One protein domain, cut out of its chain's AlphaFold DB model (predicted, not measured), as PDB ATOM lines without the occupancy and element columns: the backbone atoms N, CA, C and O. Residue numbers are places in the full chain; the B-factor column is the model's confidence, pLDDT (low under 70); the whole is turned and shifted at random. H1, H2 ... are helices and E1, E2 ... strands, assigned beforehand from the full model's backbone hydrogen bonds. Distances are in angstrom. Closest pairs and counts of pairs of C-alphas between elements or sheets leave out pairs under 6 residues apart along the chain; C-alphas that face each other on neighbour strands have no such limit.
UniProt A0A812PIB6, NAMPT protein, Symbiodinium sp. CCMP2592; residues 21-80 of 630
ATOM      1  N   ILE A  21     -28.532  -0.439  23.370       97.25
ATOM      2  CA  ILE A  21     -27.595  -1.518  23.700       97.25
ATOM      3  C   ILE A  21     -27.809  -1.974  25.144       97.25
ATOM      4  O   ILE A  21     -28.024  -1.163  26.047       97.25
ATOM      5  N   LEU A  22     -27.763  -3.283  25.376       97.81
ATOM      6  CA  LEU A  22     -27.895  -3.884  26.696       97.81
ATOM      7  C   LEU A  22     -26.522  -4.132  27.313       97.81
ATOM      8  O   LEU A  22     -25.656  -4.754  26.704       97.81
ATOM      9  N   ARG A  23     -26.333  -3.696  28.559       97.81
ATOM     10  CA  ARG A  23     -25.105  -3.936  29.328       97.81
ATOM     11  C   ARG A  23     -25.404  -4.777  30.561       97.81
ATOM     12  O   ARG A  23     -26.179  -4.367  31.421       97.81
ATOM     13  N   ALA A  24     -24.775  -5.944  30.669       97.69
ATOM     14  CA  ALA A  24     -24.781  -6.721  31.910       97.69
ATOM     15  C   ALA A  24     -24.144  -5.934  33.061       97.69
ATOM     16  O   ALA A  24     -23.131  -5.273  32.869       97.69
ATOM     17  N   THR A  25     -24.732  -6.015  34.252       96.81
ATOM     18  CA  THR A  25     -24.234  -5.330  35.453       96.81
ATOM     19  C   THR A  25     -23.513  -6.301  36.389       96.81
ATOM     20  O   THR A  25     -23.727  -7.513  36.328       96.81
ATOM     21  N   GLU A  26     -22.740  -5.795  37.353       94.06
ATOM     22  CA  GLU A  26     -22.164  -6.630  38.423       94.06
ATOM     23  C   GLU A  26     -23.230  -7.450  39.164       94.06
ATOM     24  O   GLU A  26     -23.001  -8.578  39.602       94.06
ATOM     25  N   LYS A  27     -24.445  -6.908  39.293       94.69
ATOM     26  CA  LYS A  27     -25.553  -7.611  39.933       94.69
ATOM     27  C   LYS A  27     -25.985  -8.842  39.143       94.69
ATOM     28  O   LYS A  27     -26.406  -9.821  39.760       94.69
ATOM     29  N   ALA A  28     -25.909  -8.806  37.813       94.19
ATOM     30  CA  ALA A  28     -26.136  -9.998  37.006       94.19
ATOM     31  C   ALA A  28     -25.065 -11.060  37.250       94.19
ATOM     32  O   ALA A  28     -25.392 -12.233  37.383       94.19
ATOM     33  N   MET A  29     -23.808 -10.662  37.399       92.69
ATOM     34  CA  MET A  29     -22.725 -11.623  37.628       92.69
ATOM     35  C   MET A  29     -22.800 -12.264  39.019       92.69
ATOM     36  O   MET A  29     -22.386 -13.396  39.236       92.69
ATOM     37  N   ASN A  30     -23.421 -11.566  39.969       87.31
ATOM     38  CA  ASN A  30     -23.615 -12.035  41.339       87.31
ATOM     39  C   ASN A  30     -24.996 -12.671  41.596       87.31
ATOM     40  O   ASN A  30     -25.367 -12.894  42.750       87.31
ATOM     41  N   CYS A  31     -25.802 -12.929  40.558       91.00
ATOM     42  CA  CYS A  31     -27.120 -13.554  40.723       91.00
ATOM     43  C   CYS A  31     -27.088 -15.064  40.425       91.00
ATOM     44  O   CYS A  31     -26.045 -15.688  40.563       91.00
ATOM     45  N   LYS A  32     -28.231 -15.702  40.127       84.94
ATOM     46  CA  LYS A  32     -28.285 -17.151  39.822       84.94
ATOM     47  C   LYS A  32     -27.717 -17.428  38.426       84.94
ATOM     48  O   LYS A  32     -27.898 -16.585  37.557       84.94
ATOM     49  N   LEU A  33     -27.163 -18.627  38.193       82.69
ATOM     50  CA  LEU A  33     -26.469 -18.967  36.931       82.69
ATOM     51  C   LEU A  33     -27.313 -18.664  35.691       82.69
ATOM     52  O   LEU A  33     -26.856 -17.995  34.781       82.69
ATOM     53  N   VAL A  34     -28.590 -19.049  35.721       82.94
ATOM     54  CA  VAL A  34     -29.536 -18.793  34.623       82.94
ATOM     55  C   VAL A  34     -29.719 -17.303  34.303       82.94
ATOM     56  O   VAL A  34     -29.972 -16.926  33.170       82.94
ATOM     57  N   TYR A  35     -29.623 -16.427  35.301       90.88
ATOM     58  CA  TYR A  35     -29.766 -14.987  35.103       90.88
ATOM     59  C   TYR A  35     -28.438 -14.337  34.704       90.88
ATOM     60  O   TYR A  35     -28.456 -13.350  33.977       90.88
ATOM     61  N   GLU A  36     -27.316 -14.886  35.174       91.81
ATOM     62  CA  GLU A  36     -25.972 -14.505  34.743       91.81
ATOM     63  C   GLU A  36     -25.781 -14.842  33.263       91.81
ATOM     64  O   GLU A  36     -25.643 -13.916  32.475       91.81
ATOM     65  N   ASN A  37     -25.903 -16.119  32.874       89.44
ATOM     66  CA  ASN A  37     -25.787 -16.588  31.484       89.44
ATOM     67  C   ASN A  37     -26.632 -15.741  30.535       89.44
ATOM     68  O   ASN A  37     -26.184 -15.315  29.475       89.44
ATOM     69  N   ARG A  38     -27.856 -15.437  30.964       92.69
ATOM     70  CA  ARG A  38     -28.795 -14.630  30.200       92.69
ATOM     71  C   ARG A  38     -28.382 -13.179  30.058       92.69
ATOM     72  O   ARG A  38     -28.471 -12.639  28.962       92.69
ATOM     73  N   ALA A  39     -27.916 -12.551  31.132       95.62
ATOM     74  CA  ALA A  39     -27.404 -11.191  31.056       95.62
ATOM     75  C   ALA A  39     -26.118 -11.110  30.221       95.62
ATOM     76  O   ALA A  39     -25.983 -10.177  29.436       95.62
ATOM     77  N   VAL A  40     -25.222 -12.098  30.342       94.81
ATOM     78  CA  VAL A  40     -24.005 -12.220  29.524       94.81
ATOM     79  C   VAL A  40     -24.367 -12.360  28.048       94.81
ATOM     80  O   VAL A  40     -23.857 -11.605  27.230       94.81
ATOM     81  N   ALA A  41     -25.307 -13.244  27.703       95.31
ATOM     82  CA  ALA A  41     -25.759 -13.425  26.323       95.31
ATOM     83  C   ALA A  41     -26.367 -12.146  25.717       95.31
ATOM     84  O   ALA A  41     -26.273 -11.937  24.508       95.31
ATOM     85  N   CYS A  42     -26.975 -11.289  26.544       96.88
ATOM     86  CA  CYS A  42     -27.540 -10.007  26.118       96.88
ATOM     87  C   CYS A  42     -26.512  -8.862  26.061       96.88
ATOM     88  O   CYS A  42     -26.822  -7.818  25.496       96.88
ATOM     89  N   HIS A  43     -25.335  -9.009  26.674       97.88
ATOM     90  CA  HIS A  43     -24.359  -7.928  26.804       97.88
ATOM     91  C   HIS A  43     -23.821  -7.496  25.429       97.88
ATOM     92  O   HIS A  43     -23.439  -8.334  24.616       97.88
ATOM     93  N   GLY A  44     -23.804  -6.187  25.167       97.31
ATOM     94  CA  GLY A  44     -23.342  -5.599  23.905       97.31
ATOM     95  C   GLY A  44     -24.340  -5.696  22.749       97.31
ATOM     96  O   GLY A  44     -24.043  -5.226  21.657       97.31
ATOM     97  N   ARG A  45     -25.526  -6.276  22.965       97.69
ATOM     98  CA  ARG A  45     -26.537  -6.463  21.916       97.69
ATOM     99  C   ARG A  45     -27.654  -5.438  22.011       97.69
ATOM    100  O   ARG A  45     -27.995  -4.959  23.095       97.69
ATOM    101  N   THR A  46     -28.273  -5.144  20.878       97.69
ATOM    102  CA  THR A  46     -29.482  -4.324  20.815       97.69
ATOM    103  C   THR A  46     -30.687  -5.062  21.400       97.69
ATOM    104  O   THR A  46     -30.767  -6.296  21.383       97.69
ATOM    105  N   ILE A  47     -31.694  -4.313  21.858       97.00
ATOM    106  CA  ILE A  47     -32.982  -4.904  22.253       97.00
ATOM    107  C   ILE A  47     -33.581  -5.729  21.100       97.00
ATOM    108  O   ILE A  47     -34.115  -6.813  21.336       97.00
ATOM    109  N   ARG A  48     -33.502  -5.240  19.855       94.94
ATOM    110  CA  ARG A  48     -34.052  -5.927  18.675       94.94
ATOM    111  C   ARG A  48     -33.439  -7.309  18.462       94.94
ATOM    112  O   ARG A  48     -34.179  -8.253  18.193       94.94
ATOM    113  N   GLU A  49     -32.122  -7.427  18.583       94.50
ATOM    114  CA  GLU A  49     -31.424  -8.709  18.452       94.50
ATOM    115  C   GLU A  49     -31.847  -9.658  19.572       94.50
ATOM    116  O   GLU A  49     -32.283 -10.779  19.317       94.50
ATOM    117  N   VAL A  50     -31.813  -9.173  20.814       95.44
ATOM    118  CA  VAL A  50     -32.077  -9.979  22.010       95.44
ATOM    119  C   VAL A  50     -33.503 -10.531  22.058       95.44
ATOM    120  O   VAL A  50     -33.698 -11.671  22.467       95.44
ATOM    121  N   LEU A  51     -34.509  -9.788  21.587       91.94
ATOM    122  CA  LEU A  51     -35.901 -10.266  21.558       91.94
ATOM    123  C   LEU A  51     -36.159 -11.411  20.562       91.94
ATOM    124  O   LEU A  51     -37.229 -12.032  20.598       91.94
ATOM    125  N   ASN A  52     -35.191 -11.701  19.693       82.38
ATOM    126  CA  ASN A  52     -35.226 -12.820  18.756       82.38
ATOM    127  C   ASN A  52     -34.253 -13.945  19.129       82.38
ATOM    128  O   ASN A  52     -34.259 -14.983  18.473       82.38
ATOM    129  N   MET A  53     -33.453 -13.777  20.183       89.88
ATOM    130  CA  MET A  53     -32.477 -14.777  20.599       89.88
ATOM    131  C   MET A  53     -33.104 -15.907  21.410       89.88
ATOM    132  O   MET A  53     -33.992 -15.696  22.242       89.88
ATOM    133  N   ASN A  54     -32.545 -17.101  21.229       84.50
ATOM    134  CA  ASN A  54     -32.693 -18.203  22.166       84.50
ATOM    135  C   ASN A  54     -31.543 -18.148  23.170       84.50
ATOM    136  O   ASN A  54     -30.374 -18.180  22.794       84.50
ATOM    137  N   VAL A  55     -31.886 -18.058  24.449       82.38
ATOM    138  CA  VAL A  55     -30.931 -18.096  25.555       82.38
ATOM    139  C   VAL A  55     -31.272 -19.311  26.401       82.38
ATOM    140  O   VAL A  55     -32.402 -19.427  26.875       82.38
ATOM    141  N   ASP A  56     -30.314 -20.224  26.564       76.75
ATOM    142  CA  ASP A  56     -30.512 -21.504  27.258       76.75
ATOM    143  C   ASP A  56     -31.714 -22.303  26.702       76.75
ATOM    144  O   ASP A  56     -32.526 -22.846  27.448       76.75
ATOM    145  N   GLY A  57     -31.867 -22.318  25.372       72.06
ATOM    146  CA  GLY A  57     -32.964 -23.003  24.672       72.06
ATOM    147  C   GLY A  57     -34.302 -22.256  24.673       72.06
ATOM    148  O   GLY A  57     -35.202 -22.626  23.937       72.06
ATOM    149  N   VAL A  58     -34.443 -21.159  25.424       74.19
ATOM    150  CA  VAL A  58     -35.711 -20.425  25.520       74.19
ATOM    151  C   VAL A  58     -35.629 -19.094  24.779       74.19
ATOM    152  O   VAL A  58     -34.745 -18.277  25.043       74.19
ATOM    153  N   LYS A  59     -36.607 -18.825  23.903       84.81
ATOM    154  CA  LYS A  59     -36.760 -17.511  23.258       84.81
ATOM    155  C   LYS A  59     -36.908 -16.410  24.306       84.81
ATOM    156  O   LYS A  59     -37.881 -16.407  25.070       84.81
ATOM    157  N   TYR A  60     -35.981 -15.459  24.316       90.19
ATOM    158  CA  TYR A  60     -35.942 -14.364  25.277       90.19
ATOM    159  C   TYR A  60     -36.987 -13.298  24.928       90.19
ATOM    160  O   TYR A  60     -36.956 -12.687  23.862       90.19
ATOM    161  N   ARG A  61     -37.974 -13.084  25.808       89.69
ATOM    162  CA  ARG A  61     -39.136 -12.233  25.498       89.69
ATOM    163  C   ARG A  61     -38.985 -10.832  26.077       89.69
ATOM    164  O   ARG A  61     -38.267 -10.594  27.044       89.69
ATOM    165  N   LYS A  62     -39.817  -9.901  25.599       91.12
ATOM    166  CA  LYS A  62     -39.903  -8.525  26.133       91.12
ATOM    167  C   LYS A  62     -40.211  -8.486  27.635       91.12
ATOM    168  O   LYS A  62     -39.824  -7.545  28.324       91.12
ATOM    169  N   ALA A  63     -40.901  -9.502  28.154       84.12
ATOM    170  CA  ALA A  63     -41.158  -9.651  29.584       84.12
ATOM    171  C   ALA A  63     -39.890 -10.012  30.380       84.12
ATOM    172  O   ALA A  63     -39.686  -9.455  31.460       84.12
ATOM    173  N   ASP A  64     -39.032 -10.885  29.843       89.94
ATOM    174  CA  ASP A  64     -37.752 -11.253  30.457       89.94
ATOM    175  C   ASP A  64     -36.811 -10.055  30.517       89.94
ATOM    176  O   ASP A  64     -36.274  -9.753  31.585       89.94
ATOM    177  N   LEU A  65     -36.730  -9.302  29.415       94.81
ATOM    178  CA  LEU A  65     -35.966  -8.060  29.349       94.81
ATOM    179  C   LEU A  65     -36.408  -7.066  30.424       94.81
ATOM    180  O   LEU A  65     -35.607  -6.617  31.241       94.81
ATOM    181  N   LYS A  66     -37.713  -6.771  30.499       91.88
ATOM    182  CA  LYS A  66     -38.267  -5.895  31.545       91.88
ATOM    183  C   LYS A  66     -37.942  -6.406  32.948       91.88
ATOM    184  O   LYS A  66     -37.685  -5.605  33.848       91.88
ATOM    185  N   TYR A  67     -37.985  -7.721  33.157       90.94
ATOM    186  CA  TYR A  67     -37.674  -8.335  34.442       90.94
ATOM    187  C   TYR A  67     -36.196  -8.158  34.822       90.94
ATOM    188  O   TYR A  67     -35.908  -7.879  35.989       90.94
ATOM    189  N   ASP A  68     -35.273  -8.275  33.867       94.94
ATOM    190  CA  ASP A  68     -33.834  -8.074  34.073       94.94
ATOM    191  C   ASP A  68     -33.453  -6.612  34.274       94.94
ATOM    192  O   ASP A  68     -32.748  -6.311  35.242       94.94
ATOM    193  N   LEU A  69     -34.023  -5.703  33.483       95.06
ATOM    194  CA  LEU A  69     -33.874  -4.257  33.664       95.06
ATOM    195  C   LEU A  69     -34.404  -3.811  35.033       95.06
ATOM    196  O   LEU A  69     -33.706  -3.172  35.819       95.06
ATOM    197  N   LYS A  70     -35.623  -4.229  35.402       91.50
ATOM    198  CA  LYS A  70     -36.199  -3.935  36.728       91.50
ATOM    199  C   LYS A  70     -35.391  -4.575  37.858       91.50
ATOM    200  O   LYS A  70     -35.328  -4.041  38.967       91.50
ATOM    201  N   GLY A  71     -34.790  -5.729  37.581       93.00
ATOM    202  CA  GLY A  71     -33.873  -6.418  38.474       93.00
ATOM    203  C   GLY A  71     -32.535  -5.704  38.640       93.00
ATOM    204  O   GLY A  71     -31.832  -6.036  39.594       93.00
ATOM    205  N   GLY A  72     -32.197  -4.735  37.782       95.19
ATOM    206  CA  GLY A  72     -30.878  -4.104  37.705       95.19
ATOM    207  C   GLY A  72     -29.787  -5.081  37.270       95.19
ATOM    208  O   GLY A  72     -28.655  -4.946  37.713       95.19
ATOM    209  N   ARG A  73     -30.151  -6.129  36.520       96.88
ATOM    210  CA  ARG A  73     -29.224  -7.120  35.946       96.88
ATOM    211  C   ARG A  73     -28.717  -6.689  34.568       96.88
ATOM    212  O   ARG A  73     -27.617  -7.055  34.177       96.88
ATOM    213  N   LEU A  74     -29.525  -5.906  33.865       97.62
ATOM    214  CA  LEU A  74     -29.172  -5.246  32.620       97.62
ATOM    215  C   LEU A  74     -29.371  -3.739  32.800       97.62
ATOM    216  O   LEU A  74     -30.329  -3.331  33.463       97.62
ATOM    217  N   ASP A  75     -28.498  -2.957  32.180       97.19
ATOM    218  CA  ASP A  75     -28.667  -1.528  31.935       97.19
ATOM    219  C   ASP A  75     -28.982  -1.295  30.453       97.19
ATOM    220  O   ASP A  75     -28.577  -2.082  29.592       97.19
ATOM    221  N   LEU A  76     -29.697  -0.206  30.165       97.19
ATOM    222  CA  LEU A  76     -29.910   0.290  28.806       97.19
ATOM    223  C   LEU A  76     -28.934   1.423  28.528       97.19
ATOM    224  O   LEU A  76     -28.923   2.418  29.251       97.19
ATOM    225  N   LEU A  77     -28.153   1.266  27.469       96.75
ATOM    226  CA  LEU A  77     -27.280   2.294  26.932       96.75
ATOM    227  C   LEU A  77     -27.903   2.896  25.664       96.75
ATOM    228  O   LEU A  77     -28.632   2.186  24.958       96.75
ATOM    229  N   PRO A  78     -27.616   4.173  25.350       96.88
ATOM    230  CA  PRO A  78     -28.051   4.791  24.102       96.88
ATOM    231  C   PRO A  78     -27.651   3.970  22.864       96.88
ATOM    232  O   PRO A  78     -26.662   3.225  22.913       96.88
ATOM    233  N   PRO A  79     -28.368   4.110  21.737       97.31
ATOM    234  CA  PRO A  79     -28.016   3.428  20.497       97.31
ATOM    235  C   PRO A  79     -26.552   3.668  20.109       97.31
ATOM    236  O   PRO A  79     -26.053   4.784  20.237       97.31
ATOM    237  N   ARG A  80     -25.876   2.618  19.620       93.94
ATOM    238  CA  ARG A  80     -24.448   2.621  19.222       93.94
ATOM    239  C   ARG A  80     -23.432   2.842  20.354       93.94
ATOM    240  O   ARG A  80     -22.254   3.015  20.066       93.94
TER     241      ARG A  80
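This is residues 21 to 80 of the 630 residues of the protein "NAMPT protein" of Symbiodinium sp. CCMP2592 (UniProt A0A812PIB6). A small antiparallel ribbon of two strands, E1 and E2, is formed by the two ends of the printed part, and the two longer helices, H2 near E1 and H4 near E2, pack on one side of it, steeply crossed to each other. The short helices H1 and H3 lie at opposite ends of this body, and residues 51 to 61 make a loop on the side away from the ribbon. The 60 printed residues hold four named helices and two named strands, in the order E1, H1, H2, H3, H4, E2; the class is mixed, helices and strands. The whole is compact and rounded, with a radius of gyration of the C-alphas of 10.2 A and spans of 26 by 25 by 17 A.

E1 is residues 21 to 24, beginning at C-alpha 21 (-27.595, -1.518, 23.700), 10.1 A long. H1 is residues 26 to 29. H2, residues 33 to 42, is 14.1 A from first to last C-alpha and ends at C-alpha 42 (-27.540, -10.007, 26.118). H3 is residues 47 to 50. H4, residues 62 to 71, is 13.9 A long. E2, residues 74 to 77, is 9.6 A long and ends at C-alpha 77 (-27.280, 2.294, 26.932).

E1 and E2 are antiparallel neighbours, at 146 degrees between their directions; N 23 and O 75 are 3.0 A apart and N 75 and O 23 are 2.8 A apart, both within hydrogen-bond range. The closest C-alphas of E1 and H2 are those of Ala 24 and Ala 39, 5.3 A apart. The closest of H4 and E2 are those of Asp 68 and Leu 74, 5.6 A apart. H2 and H4 are close but not clearly touching, with the C-alphas of Ala 39 and Asp 68 closest at 7.8 A; they run opposite ways at a steep tilt of 69 degrees, only just short of about perpendicular. H1 touches H2, the C-alphas of Ala 28 and Glu 36 being closest at 5.0 A. H2 and H3 are close but not clearly touching, with the C-alphas of Cys 42 and Val 50 closest at 6.1 A. H1 and H3 are apart. Every O i to N i+4 pair is within hydrogen-bond range in H2 and H4; H1 and H3 are too short for such a pair, and each has its one O i to N i+3 pair within range.

The C-alphas farthest apart are those of Lys 32 and Arg 80, 28.8 A. The printed part has no cut. The link from H3 to H4, 11 residues, is long, and within it residues 54 to 55 pair antiparallel with residues 58 to 59; the other links are tight. The mean pLDDT of the printed part is 91.9, and no printed residue is under 70.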